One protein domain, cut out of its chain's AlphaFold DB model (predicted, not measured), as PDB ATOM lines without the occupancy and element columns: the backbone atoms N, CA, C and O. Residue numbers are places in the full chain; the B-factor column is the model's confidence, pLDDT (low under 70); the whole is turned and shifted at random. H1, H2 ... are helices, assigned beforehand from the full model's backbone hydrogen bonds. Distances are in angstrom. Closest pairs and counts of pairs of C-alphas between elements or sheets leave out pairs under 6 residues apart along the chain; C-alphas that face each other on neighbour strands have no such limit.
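Overview. This is residues 223 to 256 and 268 to 359 of the 359 residues of an uncharacterized protein of Megaselia scalaris (UniProt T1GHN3). Helix H3 runs through the middle, with H1 and H2 packed on one side of it and H4 and H5 on the other, these five lying roughly side by side. H6 slants past the ends of H4 and H5 at the outside. The printed part has 126 residues, with six named helices, H1 to H6 in order, and no named strand: all helix. It is compact, with a radius of gyration of the C-alphas of 14.5 A and spans of 40 by 36 by 24 A.

Along the chain. H1, residues 223 to 228, begins at C-alpha 223 (-7.679, 22.184, -23.334). H2 is residues 234 to 250, 20.6 A long; H3, 274 to 293, 28.5 A; H4, 297 to 312, 22.0 A; H5, 325 to 345, 30.5 A. H6, residues 347 to 357, ends at C-alpha 357 (-32.084, 13.658, -30.877).

Arrangement. H3 is the hub, touching four helices. The closest C-alphas are Gly 223 of H1 and Ala 285, 4.0 A; Phe 245 of H2 and Ala 282, 5.7 A; and Ile 331 of H5 and Leu 280, 6.5 A. H3 and H4, a hairpin, only just touch, with 3 pairs of C-alphas within 8 A. H4 and H5, also a hairpin, touch at a shallow tilt of 34 degrees, only just short of steep; C-alphas 307 and 335 are closest, 5.3 A. H3, H4 and H5 form an up-and-down bundle, each running against the one before. H6 is close to H4 but not clearly touching, C-alphas 297 and 349 being closest, 6.7 A. Every O i to N i+4 pair is within hydrogen-bond range in H1 and H4; 9 of 13 are in H2, 15 of 16 in H3, 16 of 17 in H5 and 4 of 7 in H6.

Size, cuts and confidence. Residues 257 to 267 are not printed; C-alphas 256 and 268 are 22.2 A apart. The link H4 to H5 is long. Residues 344 to 359 have pLDDT under 70.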
ATOM      1  N   GLY A 223      -6.277  21.764 -23.316       94.00
ATOM      2  CA  GLY A 223      -7.679  22.184 -23.334       94.00
ATOM      3  C   GLY A 223      -7.874  23.691 -23.125       94.00
ATOM      4  O   GLY A 223      -8.765  24.290 -23.727       94.00
ATOM      5  N   HIS A 224      -7.056  24.331 -22.286       94.94
ATOM      6  CA  HIS A 224      -7.116  25.778 -22.071       94.94
ATOM      7  C   HIS A 224      -6.536  26.577 -23.249       94.94
ATOM      8  O   HIS A 224      -7.139  27.581 -23.635       94.94
ATOM      9  N   ILE A 225      -5.459  26.100 -23.879       94.12
ATOM     10  CA  ILE A 225      -4.926  26.661 -25.133       94.12
ATOM     11  C   ILE A 225      -6.002  26.595 -26.226       94.12
ATOM     12  O   ILE A 225      -6.288  27.604 -26.868       94.12
ATOM     13  N   ALA A 226      -6.687  25.454 -26.366       91.38
ATOM     14  CA  ALA A 226      -7.771  25.259 -27.334       91.38
ATOM     15  C   ALA A 226      -8.942  26.236 -27.157       91.38
ATOM     16  O   ALA A 226      -9.582  26.640 -28.125       91.38
ATOM     17  N   PHE A 227      -9.262  26.583 -25.909       91.62
ATOM     18  CA  PHE A 227     -10.342  27.516 -25.596       91.62
ATOM     19  C   PHE A 227      -9.988  28.954 -25.972       91.62
ATOM     20  O   PHE A 227     -10.842  29.693 -26.460       91.62
ATOM     21  N   HIS A 228      -8.746  29.345 -25.701       90.31
ATOM     22  CA  HIS A 228      -8.269  30.712 -25.851       90.31
ATOM     23  C   HIS A 228      -7.808  31.026 -27.283       90.31
ATOM     24  O   HIS A 228      -8.065  32.118 -27.784       90.31
ATOM     25  N   MET A 229      -7.193  30.061 -27.968       89.44
ATOM     26  CA  MET A 229      -6.658  30.209 -29.326       89.44
ATOM     27  C   MET A 229      -7.187  29.104 -30.258       89.44
ATOM     28  O   MET A 229      -6.403  28.347 -30.837       89.44
ATOM     29  N   PRO A 230      -8.520  28.984 -30.411       86.25
ATOM     30  CA  PRO A 230      -9.136  27.894 -31.160       86.25
ATOM     31  C   PRO A 230      -8.667  27.868 -32.614       86.25
ATOM     32  O   PRO A 230      -8.271  26.810 -33.088       86.25
ATOM     33  N   ASN A 231      -8.631  29.026 -33.284       85.19
ATOM     34  CA  ASN A 231      -8.306  29.130 -34.708       85.19
ATOM     35  C   ASN A 231      -6.869  28.673 -35.005       85.19
ATOM     36  O   ASN A 231      -6.670  27.827 -35.876       85.19
ATOM     37  N   LYS A 232      -5.890  29.156 -34.225       87.12
ATOM     38  CA  LYS A 232      -4.452  28.893 -34.410       87.12
ATOM     39  C   LYS A 232      -4.096  27.410 -34.294       87.12
ATOM     40  O   LYS A 232      -3.304  26.901 -35.078       87.12
ATOM     41  N   TYR A 233      -4.729  26.700 -33.361       88.75
ATOM     42  CA  TYR A 233      -4.424  25.294 -33.079       88.75
ATOM     43  C   TYR A 233      -5.539  24.328 -33.506       88.75
ATOM     44  O   TYR A 233      -5.573  23.192 -33.036       88.75
ATOM     45  N   THR A 234      -6.440  24.740 -34.408       86.19
ATOM     46  CA  THR A 234      -7.626  23.954 -34.807       86.19
ATOM     47  C   THR A 234      -7.272  22.534 -35.251       86.19
ATOM     48  O   THR A 234      -7.813  21.561 -34.719       86.19
ATOM     49  N   LEU A 235      -6.365  22.401 -36.227       86.88
ATOM     50  CA  LEU A 235      -6.009  21.107 -36.818       86.88
ATOM     51  C   LEU A 235      -5.294  20.211 -35.803       86.88
ATOM     52  O   LEU A 235      -5.637  19.037 -35.651       86.88
ATOM     53  N   THR A 236      -4.342  20.796 -35.077       87.88
ATOM     54  CA  THR A 236      -3.614  20.153 -33.984       87.88
ATOM     55  C   THR A 236      -4.596  19.577 -32.967       87.88
ATOM     56  O   THR A 236      -4.586  18.375 -32.706       87.88
ATOM     57  N   MET A 237      -5.527  20.397 -32.478       88.56
ATOM     58  CA  MET A 237      -6.520  19.992 -31.488       88.56
ATOM     59  C   MET A 237      -7.474  18.919 -32.008       88.56
ATOM     60  O   MET A 237      -7.763  17.964 -31.296       88.56
ATOM     61  N   LYS A 238      -7.935  19.027 -33.260       88.06
ATOM     62  CA  LYS A 238      -8.810  18.022 -33.877       88.06
ATOM     63  C   LYS A 238      -8.157  16.637 -33.882       88.06
ATOM     64  O   LYS A 238      -8.804  15.651 -33.528       88.06
ATOM     65  N   ASN A 239      -6.874  16.568 -34.243       88.81
ATOM     66  CA  ASN A 239      -6.110  15.321 -34.231       88.81
ATOM     67  C   ASN A 239      -5.913  14.788 -32.804       88.81
ATOM     68  O   ASN A 239      -6.082  13.588 -32.577       88.81
ATOM     69  N   PHE A 240      -5.618  15.671 -31.844       86.94
ATOM     70  CA  PHE A 240      -5.474  15.305 -30.433       86.94
ATOM     71  C   PHE A 240      -6.759  14.757 -29.826       86.94
ATOM     72  O   PHE A 240      -6.740  13.699 -29.203       86.94
ATOM     73  N   VAL A 241      -7.885  15.429 -30.051       88.06
ATOM     74  CA  VAL A 241      -9.185  14.989 -29.541       88.06
ATOM     75  C   VAL A 241      -9.523  13.601 -30.075       88.06
ATOM     76  O   VAL A 241      -9.873  12.720 -29.297       88.06
ATOM     77  N   ALA A 242      -9.361  13.371 -31.380       88.00
ATOM     78  CA  ALA A 242      -9.689  12.083 -31.982       88.00
ATOM     79  C   ALA A 242      -8.769  10.942 -31.506       88.00
ATOM     80  O   ALA A 242      -9.256   9.866 -31.160       88.00
ATOM     81  N   ARG A 243      -7.447  11.160 -31.503       89.56
ATOM     82  CA  ARG A 243      -6.465  10.106 -31.200       89.56
ATOM     83  C   ARG A 243      -6.206   9.968 -29.702       89.56
ATOM     84  O   ARG A 243      -6.441   8.905 -29.146       89.56
ATOM     85  N   LYS A 244      -5.780  11.046 -29.043       89.25
ATOM     86  CA  LYS A 244      -5.352  11.008 -27.639       89.25
ATOM     87  C   LYS A 244      -6.524  10.954 -26.665       89.25
ATOM     88  O   LYS A 244      -6.543  10.101 -25.791       89.25
ATOM     89  N   PHE A 245      -7.517  11.834 -26.807       90.94
ATOM     90  CA  PHE A 245      -8.604  11.907 -25.819       90.94
ATOM     91  C   PHE A 245      -9.658  10.826 -26.030       90.94
ATOM     92  O   PHE A 245     -10.010  10.119 -25.093       90.94
ATOM     93  N   VAL A 246     -10.164  10.668 -27.253       89.06
ATOM     94  CA  VAL A 246     -11.228   9.695 -27.518       89.06
ATOM     95  C   VAL A 246     -10.663   8.277 -27.569       89.06
ATOM     96  O   VAL A 246     -11.032   7.450 -26.740       89.06
ATOM     97  N   LYS A 247      -9.755   7.986 -28.509       88.31
ATOM     98  CA  LYS A 247      -9.280   6.614 -28.741       88.31
ATOM     99  C   LYS A 247      -8.373   6.093 -27.622       88.31
ATOM    100  O   LYS A 247      -8.616   5.005 -27.118       88.31
ATOM    101  N   GLU A 248      -7.340   6.845 -27.252       88.56
ATOM    102  CA  GLU A 248      -6.295   6.377 -26.325       88.56
ATOM    103  C   GLU A 248      -6.619   6.605 -24.840       88.56
ATOM    104  O   GLU A 248      -5.904   6.084 -23.994       88.56
ATOM    105  N   LEU A 249      -7.687   7.339 -24.498       88.81
ATOM    106  CA  LEU A 249      -8.027   7.621 -23.098       88.81
ATOM    107  C   LEU A 249      -9.471   7.256 -22.737       88.81
ATOM    108  O   LEU A 249      -9.686   6.504 -21.791       88.81
ATOM    109  N   LEU A 250     -10.477   7.745 -23.470       88.00
ATOM    110  CA  LEU A 250     -11.882   7.461 -23.139       88.00
ATOM    111  C   LEU A 250     -12.312   6.037 -23.526       88.00
ATOM    112  O   LEU A 250     -13.041   5.407 -22.765       88.00
ATOM    113  N   ILE A 251     -11.857   5.542 -24.682       86.69
ATOM    114  CA  ILE A 251     -12.192   4.210 -25.222       86.69
ATOM    115  C   ILE A 251     -11.159   3.147 -24.808       86.69
ATOM    116  O   ILE A 251     -11.392   1.954 -24.986       86.69
ATOM    117  N   LEU A 252     -10.022   3.546 -24.234       84.44
ATOM    118  CA  LEU A 252      -9.023   2.587 -23.778       84.44
ATOM    119  C   LEU A 252      -9.554   1.798 -22.572       84.44
ATOM    120  O   LEU A 252     -10.009   2.387 -21.580       84.44
ATOM    121  N   LYS A 253      -9.475   0.465 -22.678       81.62
ATOM    122  CA  LYS A 253      -9.829  -0.451 -21.595       81.62
ATOM    123  C   LYS A 253      -8.920  -0.174 -20.407       81.62
ATOM    124  O   LYS A 253      -7.705  -0.038 -20.537       81.62
ATOM    125  N   VAL A 254      -9.545  -0.062 -19.253       84.12
ATOM    126  CA  VAL A 254      -8.851   0.164 -17.998       84.12
ATOM    127  C   VAL A 254      -8.293  -1.181 -17.504       84.12
ATOM    128  O   VAL A 254      -8.972  -2.192 -17.693       84.12
ATOM    129  N   PRO A 255      -7.080  -1.238 -16.916       83.81
ATOM    130  CA  PRO A 255      -6.552  -2.480 -16.349       83.81
ATOM    131  C   PRO A 255      -7.530  -3.097 -15.340       83.81
ATOM    132  O   PRO A 255      -8.222  -2.359 -14.645       83.81
ATOM    133  N   GLU A 256      -7.603  -4.429 -15.275       76.38
ATOM    134  CA  GLU A 256      -8.486  -5.143 -14.332       76.38
ATOM    135  C   GLU A 256      -7.910  -5.152 -12.911       76.38
ATOM    136  O   GLU A 256      -8.659  -5.029 -11.946       76.38
ATOM    137  N   LYS A 268     -14.681  12.025  -2.839       94.38
ATOM    138  CA  LYS A 268     -14.124  13.319  -3.278       94.38
ATOM    139  C   LYS A 268     -13.392  13.159  -4.616       94.38
ATOM    140  O   LYS A 268     -12.892  12.083  -4.921       94.38
ATOM    141  N   GLU A 269     -13.307  14.229  -5.415       92.69
ATOM    142  CA  GLU A 269     -12.648  14.163  -6.736       92.69
ATOM    143  C   GLU A 269     -11.179  13.734  -6.580       92.69
ATOM    144  O   GLU A 269     -10.681  12.959  -7.383       92.69
ATOM    145  N   GLU A 270     -10.502  14.178  -5.518       90.44
ATOM    146  CA  GLU A 270      -9.096  13.864  -5.240       90.44
ATOM    147  C   GLU A 270      -8.844  12.398  -4.847       90.44
ATOM    148  O   GLU A 270      -7.710  11.941  -4.930       90.44
ATOM    149  N   GLU A 271      -9.882  11.668  -4.435       91.62
ATOM    150  CA  GLU A 271      -9.811  10.250  -4.044       91.62
ATOM    151  C   GLU A 271      -9.988   9.312  -5.255       91.62
ATOM    152  O   GLU A 271      -9.936   8.091  -5.121       91.62
ATOM    153  N   LEU A 272     -10.233   9.863  -6.449       92.25
ATOM    154  CA  LEU A 272     -10.392   9.078  -7.670       92.25
ATOM    155  C   LEU A 272      -9.045   8.580  -8.208       92.25
ATOM    156  O   LEU A 272      -8.056   9.315  -8.172       92.25
ATOM    157  N   PRO A 273      -9.014   7.395  -8.847       91.88
ATOM    158  CA  PRO A 273      -7.840   6.943  -9.583       91.88
ATOM    159  C   PRO A 273      -7.409   7.949 -10.658       91.88
ATOM    160  O   PRO A 273      -8.246   8.502 -11.382       91.88
ATOM    161  N   GLU A 274      -6.096   8.122 -10.837       91.00
ATOM    162  CA  GLU A 274      -5.532   9.128 -11.754       91.00
ATOM    163  C   GLU A 274      -6.009   8.946 -13.204       91.00
ATOM    164  O   GLU A 274      -6.283   9.918 -13.911       91.00
ATOM    165  N   ILE A 275      -6.220   7.701 -13.642       90.44
ATOM    166  CA  ILE A 275      -6.775   7.417 -14.970       90.44
ATOM    167  C   ILE A 275      -8.190   7.991 -15.136       90.44
ATOM    168  O   ILE A 275      -8.524   8.527 -16.194       90.44
ATOM    169  N   THR A 276      -9.014   7.939 -14.088       92.75
ATOM    170  CA  THR A 276     -10.365   8.502 -14.104       92.75
ATOM    171  C   THR A 276     -10.300  10.021 -14.082       92.75
ATOM    172  O   THR A 276     -10.967  10.657 -14.898       92.75
ATOM    173  N   LEU A 277      -9.426  10.611 -13.266       94.31
ATOM    174  CA  LEU A 277      -9.159  12.054 -13.276       94.31
ATOM    175  C   LEU A 277      -8.726  12.560 -14.661       94.31
ATOM    176  O   LEU A 277      -9.232  13.582 -15.138       94.31
ATOM    177  N   CYS A 278      -7.866  11.811 -15.353       94.25
ATOM    178  CA  CYS A 278      -7.480  12.091 -16.733       94.25
ATOM    179  C   CYS A 278      -8.676  12.017 -17.692       94.25
ATOM    180  O   CYS A 278      -8.859  12.928 -18.504       94.25
ATOM    181  N   LYS A 279      -9.538  10.990 -17.584       93.75
ATOM    182  CA  LYS A 279     -10.779  10.894 -18.380       93.75
ATOM    183  C   LYS A 279     -11.694  12.103 -18.144       93.75
ATOM    184  O   LYS A 279     -12.211  12.671 -19.111       93.75
ATOM    185  N   LEU A 280     -11.856  12.544 -16.892       95.56
ATOM    186  CA  LEU A 280     -12.643  13.738 -16.560       95.56
ATOM    187  C   LEU A 280     -12.060  14.994 -17.219       95.56
ATOM    188  O   LEU A 280     -12.794  15.758 -17.855       95.56
ATOM    189  N   GLU A 281     -10.747  15.214 -17.115       95.50
ATOM    190  CA  GLU A 281     -10.104  16.382 -17.725       95.50
ATOM    191  C   GLU A 281     -10.104  16.339 -19.253       95.50
ATOM    192  O   GLU A 281     -10.269  17.388 -19.876       95.50
ATOM    193  N   ALA A 282     -10.031  15.161 -19.870       94.44
ATOM    194  CA  ALA A 282     -10.143  15.011 -21.318       94.44
ATOM    195  C   ALA A 282     -11.539  15.393 -21.822       94.44
ATOM    196  O   ALA A 282     -11.658  16.178 -22.767       94.44
ATOM    197  N   MET A 283     -12.600  14.949 -21.136       94.69
ATOM    198  CA  MET A 283     -13.964  15.410 -21.425       94.69
ATOM    199  C   MET A 283     -14.075  16.931 -21.269       94.69
ATOM    200  O   MET A 283     -14.595  17.617 -22.152       94.69
ATOM    201  N   LYS A 284     -13.530  17.497 -20.181       94.25
ATOM    202  CA  LYS A 284     -13.510  18.952 -19.965       94.25
ATOM    203  C   LYS A 284     -12.671  19.672 -21.044       94.25
ATOM    204  O   LYS A 284     -13.002  20.799 -21.407       94.25
ATOM    205  N   ALA A 285     -11.595  19.083 -21.570       92.94
ATOM    206  CA  ALA A 285     -10.743  19.653 -22.622       92.94
ATOM    207  C   ALA A 285     -11.446  19.669 -23.986       92.94
ATOM    208  O   ALA A 285     -11.508  20.720 -24.629       92.94
ATOM    209  N   MET A 286     -12.097  18.566 -24.369       90.50
ATOM    210  CA  MET A 286     -13.026  18.538 -25.506       90.50
ATOM    211  C   MET A 286     -14.117  19.598 -25.331       90.50
ATOM    212  O   MET A 286     -14.482  20.310 -26.271       90.50
ATOM    213  N   ALA A 287     -14.585  19.776 -24.092       89.25
ATOM    214  CA  ALA A 287     -15.589  20.768 -23.769       89.25
ATOM    215  C   ALA A 287     -15.112  22.241 -23.829       89.25
ATOM    216  O   ALA A 287     -15.879  23.204 -23.940       89.25
ATOM    217  N   ARG A 288     -13.811  22.454 -23.725       90.19
ATOM    218  CA  ARG A 288     -13.188  23.766 -23.878       90.19
ATOM    219  C   ARG A 288     -12.963  24.074 -25.357       90.19
ATOM    220  O   ARG A 288     -13.284  25.178 -25.794       90.19
ATOM    221  N   TRP A 289     -12.530  23.078 -26.126       88.62
ATOM    222  CA  TRP A 289     -12.276  23.194 -27.560       88.62
ATOM    223  C   TRP A 289     -13.517  23.598 -28.375       88.62
ATOM    224  O   TRP A 289     -13.463  24.611 -29.070       88.62
ATOM    225  N   LEU A 290     -14.666  22.913 -28.250       85.38
ATOM    226  CA  LEU A 290     -15.854  23.307 -29.043       85.38
ATOM    227  C   LEU A 290     -16.454  24.638 -28.578       85.38
ATOM    228  O   LEU A 290     -17.109  25.344 -29.359       85.38
ATOM    229  N   THR A 291     -16.256  24.987 -27.301       84.50
ATOM    230  CA  THR A 291     -16.637  26.313 -26.803       84.50
ATOM    231  C   THR A 291     -15.794  27.381 -27.504       84.50
ATOM    232  O   THR A 291     -16.345  28.409 -27.897       84.50
ATOM    233  N   GLY A 292     -14.496  27.124 -27.702       81.75
ATOM    234  CA  GLY A 292     -13.581  27.994 -28.442       81.75
ATOM    235  C   GLY A 292     -13.950  28.132 -29.922       81.75
ATOM    236  O   GLY A 292     -14.062  29.250 -30.412       81.75
ATOM    237  N   LEU A 293     -14.224  27.020 -30.618       78.31
ATOM    238  CA  LEU A 293     -14.514  27.021 -32.063       78.31
ATOM    239  C   LEU A 293     -15.783  27.788 -32.460       78.31
ATOM    240  O   LEU A 293     -15.896  28.204 -33.603       78.31
ATOM    241  N   LYS A 294     -16.734  27.986 -31.535       72.06
ATOM    242  CA  LYS A 294     -18.021  28.699 -31.706       72.06
ATOM    243  C   LYS A 294     -18.977  28.168 -32.798       72.06
ATOM    244  O   LYS A 294     -20.159  28.057 -32.487       72.06
ATOM    245  N   THR A 295     -18.525  27.730 -33.968       72.12
ATOM    246  CA  THR A 295     -19.368  27.445 -35.147       72.12
ATOM    247  C   THR A 295     -19.274  26.019 -35.698       72.12
ATOM    248  O   THR A 295     -20.108  25.655 -36.518       72.12
ATOM    249  N   ASP A 296     -18.328  25.184 -35.250       79.25
ATOM    250  CA  ASP A 296     -18.193  23.803 -35.751       79.25
ATOM    251  C   ASP A 296     -19.319  22.895 -35.218       79.25
ATOM    252  O   ASP A 296     -19.243  22.353 -34.108       79.25
ATOM    253  N   VAL A 297     -20.393  22.775 -36.007       79.88
ATOM    254  CA  VAL A 297     -21.573  21.959 -35.689       79.88
ATOM    255  C   VAL A 297     -21.191  20.484 -35.647       79.88
ATOM    256  O   VAL A 297     -21.440  19.832 -34.640       79.88
ATOM    257  N   THR A 298     -20.500  19.972 -36.665       83.44
ATOM    258  CA  THR A 298     -20.144  18.551 -36.792       83.44
ATOM    259  C   THR A 298     -19.312  18.038 -35.615       83.44
ATOM    260  O   THR A 298     -19.557  16.943 -35.099       83.44
ATOM    261  N   ALA A 299     -18.317  18.808 -35.164       82.56
ATOM    262  CA  ALA A 299     -17.527  18.449 -33.986       82.56
ATOM    263  C   ALA A 299     -18.374  18.477 -32.701       82.56
ATOM    264  O   ALA A 299     -18.168  17.650 -31.803       82.56
ATOM    265  N   ALA A 300     -19.348  19.388 -32.625       83.94
ATOM    266  CA  ALA A 300     -20.290  19.442 -31.520       83.94
ATOM    267  C   ALA A 300     -21.217  18.219 -31.512       83.94
ATOM    268  O   ALA A 300     -21.307  17.572 -30.473       83.94
ATOM    269  N   GLU A 301     -21.822  17.836 -32.642       85.12
ATOM    270  CA  GLU A 301     -22.721  16.671 -32.714       85.12
ATOM    271  C   GLU A 301     -22.029  15.384 -32.254       85.12
ATOM    272  O   GLU A 301     -22.559  14.644 -31.427       85.12
ATOM    273  N   LYS A 302     -20.805  15.135 -32.742       87.12
ATOM    274  CA  LYS A 302     -20.015  13.951 -32.360       87.12
ATOM    275  C   LYS A 302     -19.719  13.923 -30.865       87.12
ATOM    276  O   LYS A 302     -19.826  12.876 -30.231       87.12
ATOM    277  N   THR A 303     -19.375  15.076 -30.300       88.00
ATOM    278  CA  THR A 303     -19.100  15.193 -28.866       88.00
ATOM    279  C   THR A 303     -20.366  15.007 -28.040       88.00
ATOM    280  O   THR A 303     -20.335  14.277 -27.057       88.00
ATOM    281  N   PHE A 304     -21.493  15.596 -28.446       87.50
ATOM    282  CA  PHE A 304     -22.776  15.414 -27.768       87.50
ATOM    283  C   PHE A 304     -23.245  13.966 -27.802       87.50
ATOM    284  O   PHE A 304     -23.669  13.453 -26.770       87.50
ATOM    285  N   ARG A 305     -23.111  13.285 -28.944       89.88
ATOM    286  CA  ARG A 305     -23.423  11.857 -29.056       89.88
ATOM    287  C   ARG A 305     -22.580  11.030 -28.089       89.88
ATOM    288  O   ARG A 305     -23.113  10.171 -27.400       89.88
ATOM    289  N   MET A 306     -21.284  11.326 -27.991       90.12
ATOM    290  CA  MET A 306     -20.394  10.651 -27.047       90.12
ATOM    291  C   MET A 306     -20.788  10.921 -25.587       90.12
ATOM    292  O   MET A 306     -20.885   9.983 -24.805       90.12
ATOM    293  N   LEU A 307     -21.050  12.180 -25.212       91.88
ATOM    294  CA  LEU A 307     -21.483  12.529 -23.853       91.88
ATOM    295  C   LEU A 307     -22.833  11.886 -23.498       91.88
ATOM    296  O   LEU A 307     -22.994  11.410 -22.380       91.88
ATOM    297  N   SER A 308     -23.772  11.832 -24.447       91.62
ATOM    298  CA  SER A 308     -25.078  11.182 -24.261       91.62
ATOM    299  C   SER A 308     -24.909   9.680 -24.057       91.62
ATOM    300  O   SER A 308     -25.421   9.148 -23.081       91.62
ATOM    301  N   ALA A 309     -24.073   9.025 -24.870       92.75
ATOM    302  CA  ALA A 309     -23.756   7.608 -24.699       92.75
ATOM    303  C   ALA A 309     -23.129   7.304 -23.326       92.75
ATOM    304  O   ALA A 309     -23.440   6.280 -22.726       92.75
ATOM    305  N   ILE A 310     -22.276   8.190 -22.796       93.69
ATOM    306  CA  ILE A 310     -21.727   8.051 -21.436       93.69
ATOM    307  C   ILE A 310     -22.843   8.119 -20.384       93.69
ATOM    308  O   ILE A 310     -22.831   7.338 -19.434       93.69
ATOM    309  N   ILE A 311     -23.799   9.039 -20.534       93.69
ATOM    310  CA  ILE A 311     -24.918   9.203 -19.596       93.69
ATOM    311  C   ILE A 311     -25.854   7.988 -19.660       93.69
ATOM    312  O   ILE A 311     -26.148   7.395 -18.624       93.69
ATOM    313  N   GLU A 312     -26.268   7.588 -20.862       93.50
ATOM    314  CA  GLU A 312     -27.172   6.457 -21.114       93.50
ATOM    315  C   GLU A 312     -26.595   5.129 -20.617       93.50
ATOM    316  O   GLU A 312     -27.314   4.309 -20.052       93.50
ATOM    317  N   ARG A 313     -25.280   4.928 -20.762       93.44
ATOM    318  CA  ARG A 313     -24.578   3.723 -20.283       93.44
ATOM    319  C   ARG A 313     -24.161   3.807 -18.819       93.44
ATOM    320  O   ARG A 313     -23.344   3.020 -18.348       93.44
ATOM    321  N   GLY A 314     -24.677   4.781 -18.080       91.81
ATOM    322  CA  GLY A 314     -24.449   4.856 -16.651       91.81
ATOM    323  C   GLY A 314     -23.004   5.197 -16.261       91.81
ATOM    324  O   GLY A 314     -22.598   4.847 -15.159       91.81
ATOM    325  N   GLY A 315     -22.233   5.887 -17.104       89.88
ATOM    326  CA  GLY A 315     -20.848   6.293 -16.823       89.88
ATOM    327  C   GLY A 315     -19.787   5.292 -17.267       89.88
ATOM    328  O   GLY A 315     -18.600   5.593 -17.177       89.88
ATOM    329  N   ASP A 316     -20.205   4.137 -17.776       90.69
ATOM    330  CA  ASP A 316     -19.329   3.108 -18.319       90.69
ATOM    331  C   ASP A 316     -19.493   3.034 -19.839       90.69
ATOM    332  O   ASP A 316     -20.405   2.402 -20.371       90.69
ATOM    333  N   LEU A 317     -18.614   3.734 -20.560       89.69
ATOM    334  CA  LEU A 317     -18.697   3.810 -22.017       89.69
ATOM    335  C   LEU A 317     -18.488   2.441 -22.686       89.69
ATOM    336  O   LEU A 317     -19.110   2.184 -23.717       89.69
ATOM    337  N   LEU A 318     -17.626   1.588 -22.123       87.62
ATOM    338  CA  LEU A 318     -17.263   0.288 -22.697       87.62
ATOM    339  C   LEU A 318     -18.178  -0.846 -22.225       87.62
ATOM    340  O   LEU A 318     -18.240  -1.870 -22.899       87.62
ATOM    341  N   GLN A 319     -18.917  -0.638 -21.131       87.19
ATOM    342  CA  GLN A 319     -19.788  -1.635 -20.500       87.19
ATOM    343  C   GLN A 319     -19.025  -2.897 -20.067       87.19
ATOM    344  O   GLN A 319     -19.582  -3.993 -20.049       87.19
ATOM    345  N   ASP A 320     -17.746  -2.740 -19.722       86.62
ATOM    346  CA  ASP A 320     -16.891  -3.824 -19.233       86.62
ATOM    347  C   ASP A 320     -17.032  -4.050 -17.718       86.62
ATOM    348  O   ASP A 320     -16.533  -5.045 -17.200       86.62
ATOM    349  N   ASN A 321     -17.757  -3.166 -17.019       85.62
ATOM    350  CA  ASN A 321     -17.992  -3.204 -15.579       85.62
ATOM    351  C   ASN A 321     -16.723  -3.170 -14.708       85.62
ATOM    352  O   ASN A 321     -16.790  -3.528 -13.536       85.62
ATOM    353  N   ILE A 322     -15.603  -2.659 -15.231       87.81
ATOM    354  CA  ILE A 322     -14.333  -2.545 -14.488       87.81
ATOM    355  C   ILE A 322     -14.307  -1.307 -13.578       87.81
ATOM    356  O   ILE A 322     -13.639  -1.276 -12.546       87.81
ATOM    357  N   LEU A 323     -15.023  -0.245 -13.960       89.81
ATOM    358  CA  LEU A 323     -15.072   0.995 -13.183       89.81
ATOM    359  C   LEU A 323     -15.868   0.807 -11.882       89.81
ATOM    360  O   LEU A 323     -16.958   0.226 -11.893       89.81
ATOM    361  N   SER A 324     -15.374   1.380 -10.784       91.50
ATOM    362  CA  SER A 324     -16.121   1.453  -9.523       91.50
ATOM    363  C   SER A 324     -17.386   2.308  -9.666       91.50
ATOM    364  O   SER A 324     -17.519   3.139 -10.575       91.50
ATOM    365  N   THR A 325     -18.332   2.142  -8.741       93.19
ATOM    366  CA  THR A 325     -19.575   2.926  -8.728       93.19
ATOM    367  C   THR A 325     -19.298   4.423  -8.582       93.19
ATOM    368  O   THR A 325     -19.894   5.219  -9.312       93.19
ATOM    369  N   ALA A 326     -18.353   4.810  -7.719       94.00
ATOM    370  CA  ALA A 326     -17.936   6.200  -7.551       94.00
ATOM    371  C   ALA A 326     -17.345   6.801  -8.842       94.00
ATOM    372  O   ALA A 326     -17.735   7.899  -9.245       94.00
ATOM    373  N   GLU A 327     -16.475   6.073  -9.555       93.88
ATOM    374  CA  GLU A 327     -15.936   6.529 -10.846       93.88
ATOM    375  C   GLU A 327     -17.047   6.714 -11.888       93.88
ATOM    376  O   GLU A 327     -17.116   7.760 -12.543       93.88
ATOM    377  N   LYS A 328     -17.961   5.738 -12.006       94.75
ATOM    378  CA  LYS A 328     -19.132   5.828 -12.895       94.75
ATOM    379  C   LYS A 328     -19.976   7.065 -12.564       94.75
ATOM    380  O   LYS A 328     -20.362   7.803 -13.472       94.75
ATOM    381  N   SER A 329     -20.220   7.349 -11.281       95.44
ATOM    382  CA  SER A 329     -20.938   8.547 -10.822       95.44
ATOM    383  C   SER A 329     -20.262   9.850 -11.254       95.44
ATOM    384  O   SER A 329     -20.928  10.719 -11.825       95.44
ATOM    385  N   TRP A 330     -18.949   9.981 -11.060       96.62
ATOM    386  CA  TRP A 330     -18.195  11.171 -11.461       96.62
ATOM    387  C   TRP A 330     -18.139  11.373 -12.976       96.62
ATOM    388  O   TRP A 330     -18.266  12.505 -13.460       96.62
ATOM    389  N   ILE A 331     -17.991  10.286 -13.737       95.56
ATOM    390  CA  ILE A 331     -17.994  10.321 -15.202       95.56
ATOM    391  C   ILE A 331     -19.370  10.762 -15.718       95.56
ATOM    392  O   ILE A 331     -19.440  11.686 -16.535       95.56
ATOM    393  N   ARG A 332     -20.465  10.188 -15.192       95.69
ATOM    394  CA  ARG A 332     -21.844  10.614 -15.510       95.69
ATOM    395  C   ARG A 332     -22.070  12.085 -15.196       95.69
ATOM    396  O   ARG A 332     -22.542  12.829 -16.055       95.69
ATOM    397  N   LEU A 333     -21.725  12.512 -13.977       96.19
ATOM    398  CA  LEU A 333     -21.918  13.892 -13.544       96.19
ATOM    399  C   LEU A 333     -21.146  14.850 -14.450       96.19
ATOM    400  O   LEU A 333     -21.691  15.855 -14.903       96.19
ATOM    401  N   THR A 334     -19.889  14.528 -14.758       96.31
ATOM    402  CA  THR A 334     -19.063  15.348 -15.644       96.31
ATOM    403  C   THR A 334     -19.681  15.438 -17.033       96.31
ATOM    404  O   THR A 334     -19.833  16.544 -17.547       96.31
ATOM    405  N   ALA A 335     -20.116  14.321 -17.618       95.12
ATOM    406  CA  ALA A 335     -20.774  14.335 -18.920       95.12
ATOM    407  C   ALA A 335     -22.039  15.214 -18.921       95.12
ATOM    408  O   ALA A 335     -22.177  16.084 -19.785       95.12
ATOM    409  N   ALA A 336     -22.899  15.076 -17.907       93.69
ATOM    410  CA  ALA A 336     -24.120  15.868 -17.759       93.69
ATOM    411  C   ALA A 336     -23.839  17.370 -17.551       93.69
ATOM    412  O   ALA A 336     -24.459  18.223 -18.195       93.69
ATOM    413  N   MET A 337     -22.861  17.719 -16.709       93.31
ATOM    414  CA  MET A 337     -22.449  19.111 -16.491       93.31
ATOM    415  C   MET A 337     -21.934  19.756 -17.778       93.31
ATOM    416  O   MET A 337     -22.251  20.913 -18.066       93.31
ATOM    417  N   LEU A 338     -21.132  19.031 -18.562       91.38
ATOM    418  CA  LEU A 338     -20.604  19.540 -19.826       91.38
ATOM    419  C   LEU A 338     -21.717  19.686 -20.863       91.38
ATOM    420  O   LEU A 338     -21.771  20.723 -21.525       91.38
ATOM    421  N   PHE A 339     -22.633  18.718 -20.940       87.38
ATOM    422  CA  PHE A 339     -23.817  18.786 -21.792       87.38
ATOM    423  C   PHE A 339     -24.638  20.052 -21.497       87.38
ATOM    424  O   PHE A 339     -24.860  20.871 -22.389       87.38
ATOM    425  N   SER A 340     -24.991  20.279 -20.226       85.38
ATOM    426  CA  SER A 340     -25.751  21.460 -19.786       85.38
ATOM    427  C   SER A 340     -25.003  22.774 -20.047       85.38
ATOM    428  O   SER A 340     -25.550  23.733 -20.600       85.38
ATOM    429  N   LYS A 341     -23.705  22.826 -19.725       82.44
ATOM    430  CA  LYS A 341     -22.870  24.016 -19.948       82.44
ATOM    431  C   LYS A 341     -22.789  24.402 -21.422       82.44
ATOM    432  O   LYS A 341     -22.752  25.593 -21.738       82.44
ATOM    433  N   TYR A 342     -22.732  23.419 -22.312       75.88
ATOM    434  CA  TYR A 342     -22.759  23.664 -23.743       75.88
ATOM    435  C   TYR A 342     -24.126  24.084 -24.242       75.88
ATOM    436  O   TYR A 342     -24.211  25.014 -25.048       75.88
ATOM    437  N   ALA A 343     -25.175  23.447 -23.727       72.38
ATOM    438  CA  ALA A 343     -26.533  23.765 -24.107       72.38
ATOM    439  C   ALA A 343     -26.886  25.225 -23.835       72.38
ATOM    440  O   ALA A 343     -27.365  25.932 -24.722       72.38
ATOM    441  N   ASN A 344     -26.501  25.719 -22.659       68.62
ATOM    442  CA  ASN A 344     -26.709  27.111 -22.271       68.62
ATOM    443  C   ASN A 344     -25.940  28.121 -23.138       68.62
ATOM    444  O   ASN A 344     -26.332  29.281 -23.226       68.62
ATOM    445  N   LYS A 345     -24.833  27.721 -23.777       65.75
ATOM    446  CA  LYS A 345     -23.986  28.636 -24.559       65.75
ATOM    447  C   LYS A 345     -24.342  28.722 -26.040       65.75
ATOM    448  O   LYS A 345     -23.895  29.662 -26.692       65.75
ATOM    449  N   LYS A 346     -25.085  27.757 -26.594       61.69
ATOM    450  CA  LYS A 346     -25.374  27.685 -28.037       61.69
ATOM    451  C   LYS A 346     -26.791  27.179 -28.319       61.69
ATOM    452  O   LYS A 346     -26.977  26.130 -28.932       61.69
ATOM    453  N   VAL A 347     -27.788  27.980 -27.942       50.12
ATOM    454  CA  VAL A 347     -29.213  27.734 -28.248       50.12
ATOM    455  C   VAL A 347     -29.455  27.531 -29.756       50.12
ATOM    456  O   VAL A 347     -30.311  26.741 -30.137       50.12
ATOM    457  N   SER A 348     -28.676  28.172 -30.636       50.91
ATOM    458  CA  SER A 348     -28.802  28.019 -32.095       50.91
ATOM    459  C   SER A 348     -28.305  26.672 -32.642       50.91
ATOM    460  O   SER A 348     -28.930  26.138 -33.549       50.91
ATOM    461  N   VAL A 349     -27.237  26.094 -32.078       52.59
ATOM    462  CA  VAL A 349     -26.704  24.772 -32.486       52.59
ATOM    463  C   VAL A 349     -27.561  23.636 -31.923       52.59
ATOM    464  O   VAL A 349     -27.686  22.578 -32.532       52.59
ATOM    465  N   ILE A 350     -28.211  23.859 -30.779       51.59
ATOM    466  CA  ILE A 350     -29.196  22.912 -30.251       51.59
ATOM    467  C   ILE A 350     -30.457  22.868 -31.107       51.59
ATOM    468  O   ILE A 350     -30.985  21.783 -31.314       51.59
ATOM    469  N   LYS A 351     -30.911  23.995 -31.667       51.44
ATOM    470  CA  LYS A 351     -32.076  23.993 -32.566       51.44
ATOM    471  C   LYS A 351     -31.875  23.104 -33.803       51.44
ATOM    472  O   LYS A 351     -32.840  22.492 -34.241       51.44
ATOM    473  N   SER A 352     -30.649  22.975 -34.321       49.09
ATOM    474  CA  SER A 352     -30.325  22.031 -35.408       49.09
ATOM    475  C   SER A 352     -30.109  20.584 -34.941       49.09
ATOM    476  O   SER A 352     -30.174  19.668 -35.749       49.09
ATOM    477  N   LEU A 353     -29.846  20.364 -33.649       49.81
ATOM    478  CA  LEU A 353     -29.670  19.034 -33.052       49.81
ATOM    479  C   LEU A 353     -30.986  18.438 -32.525       49.81
ATOM    480  O   LEU A 353     -31.151  17.221 -32.534       49.81
ATOM    481  N   GLN A 354     -31.943  19.274 -32.105       47.81
ATOM    482  CA  GLN A 354     -33.267  18.847 -31.632       47.81
ATOM    483  C   GLN A 354     -34.081  18.123 -32.709       47.81
ATOM    484  O   GLN A 354     -34.914  17.297 -32.361       47.81
ATOM    485  N   SER A 355     -33.804  18.349 -33.996       47.16
ATOM    486  CA  SER A 355     -34.419  17.572 -35.079       47.16
ATOM    487  C   SER A 355     -33.902  16.130 -35.181       47.16
ATOM    488  O   SER A 355     -34.553  15.321 -35.828       47.16
ATOM    489  N   ASN A 356     -32.768  15.795 -34.549       44.94
ATOM    490  CA  ASN A 356     -32.096  14.493 -34.685       44.94
ATOM    491  C   ASN A 356     -31.937  13.706 -33.368       44.94
ATOM    492  O   ASN A 356     -31.461  12.577 -33.409       44.94
ATOM    493  N   ILE A 357     -32.263  14.290 -32.207       42.69
ATOM    494  CA  ILE A 357     -32.084  13.658 -30.877       42.69
ATOM    495  C   ILE A 357     -33.435  13.317 -30.208       42.69
ATOM    496  O   ILE A 357     -33.470  12.608 -29.210       42.69
ATOM    497  N   LEU A 358     -34.558  13.789 -30.762       33.75
ATOM    498  CA  LEU A 358     -35.920  13.541 -30.256       33.75
ATOM    499  C   LEU A 358     -36.708  12.501 -31.082       33.75
ATOM    500  O   LEU A 358     -37.937  12.528 -31.071       33.75
ATOM    501  N   ILE A 359     -36.015  11.598 -31.785       33.94
ATOM    502  CA  ILE A 359     -36.620  10.426 -32.444       33.94
ATOM    503  C   ILE A 359     -36.037   9.158 -31.838       33.94
ATOM    504  O   ILE A 359     -34.788   9.071 -31.799       33.94
TER     505      ILE A 359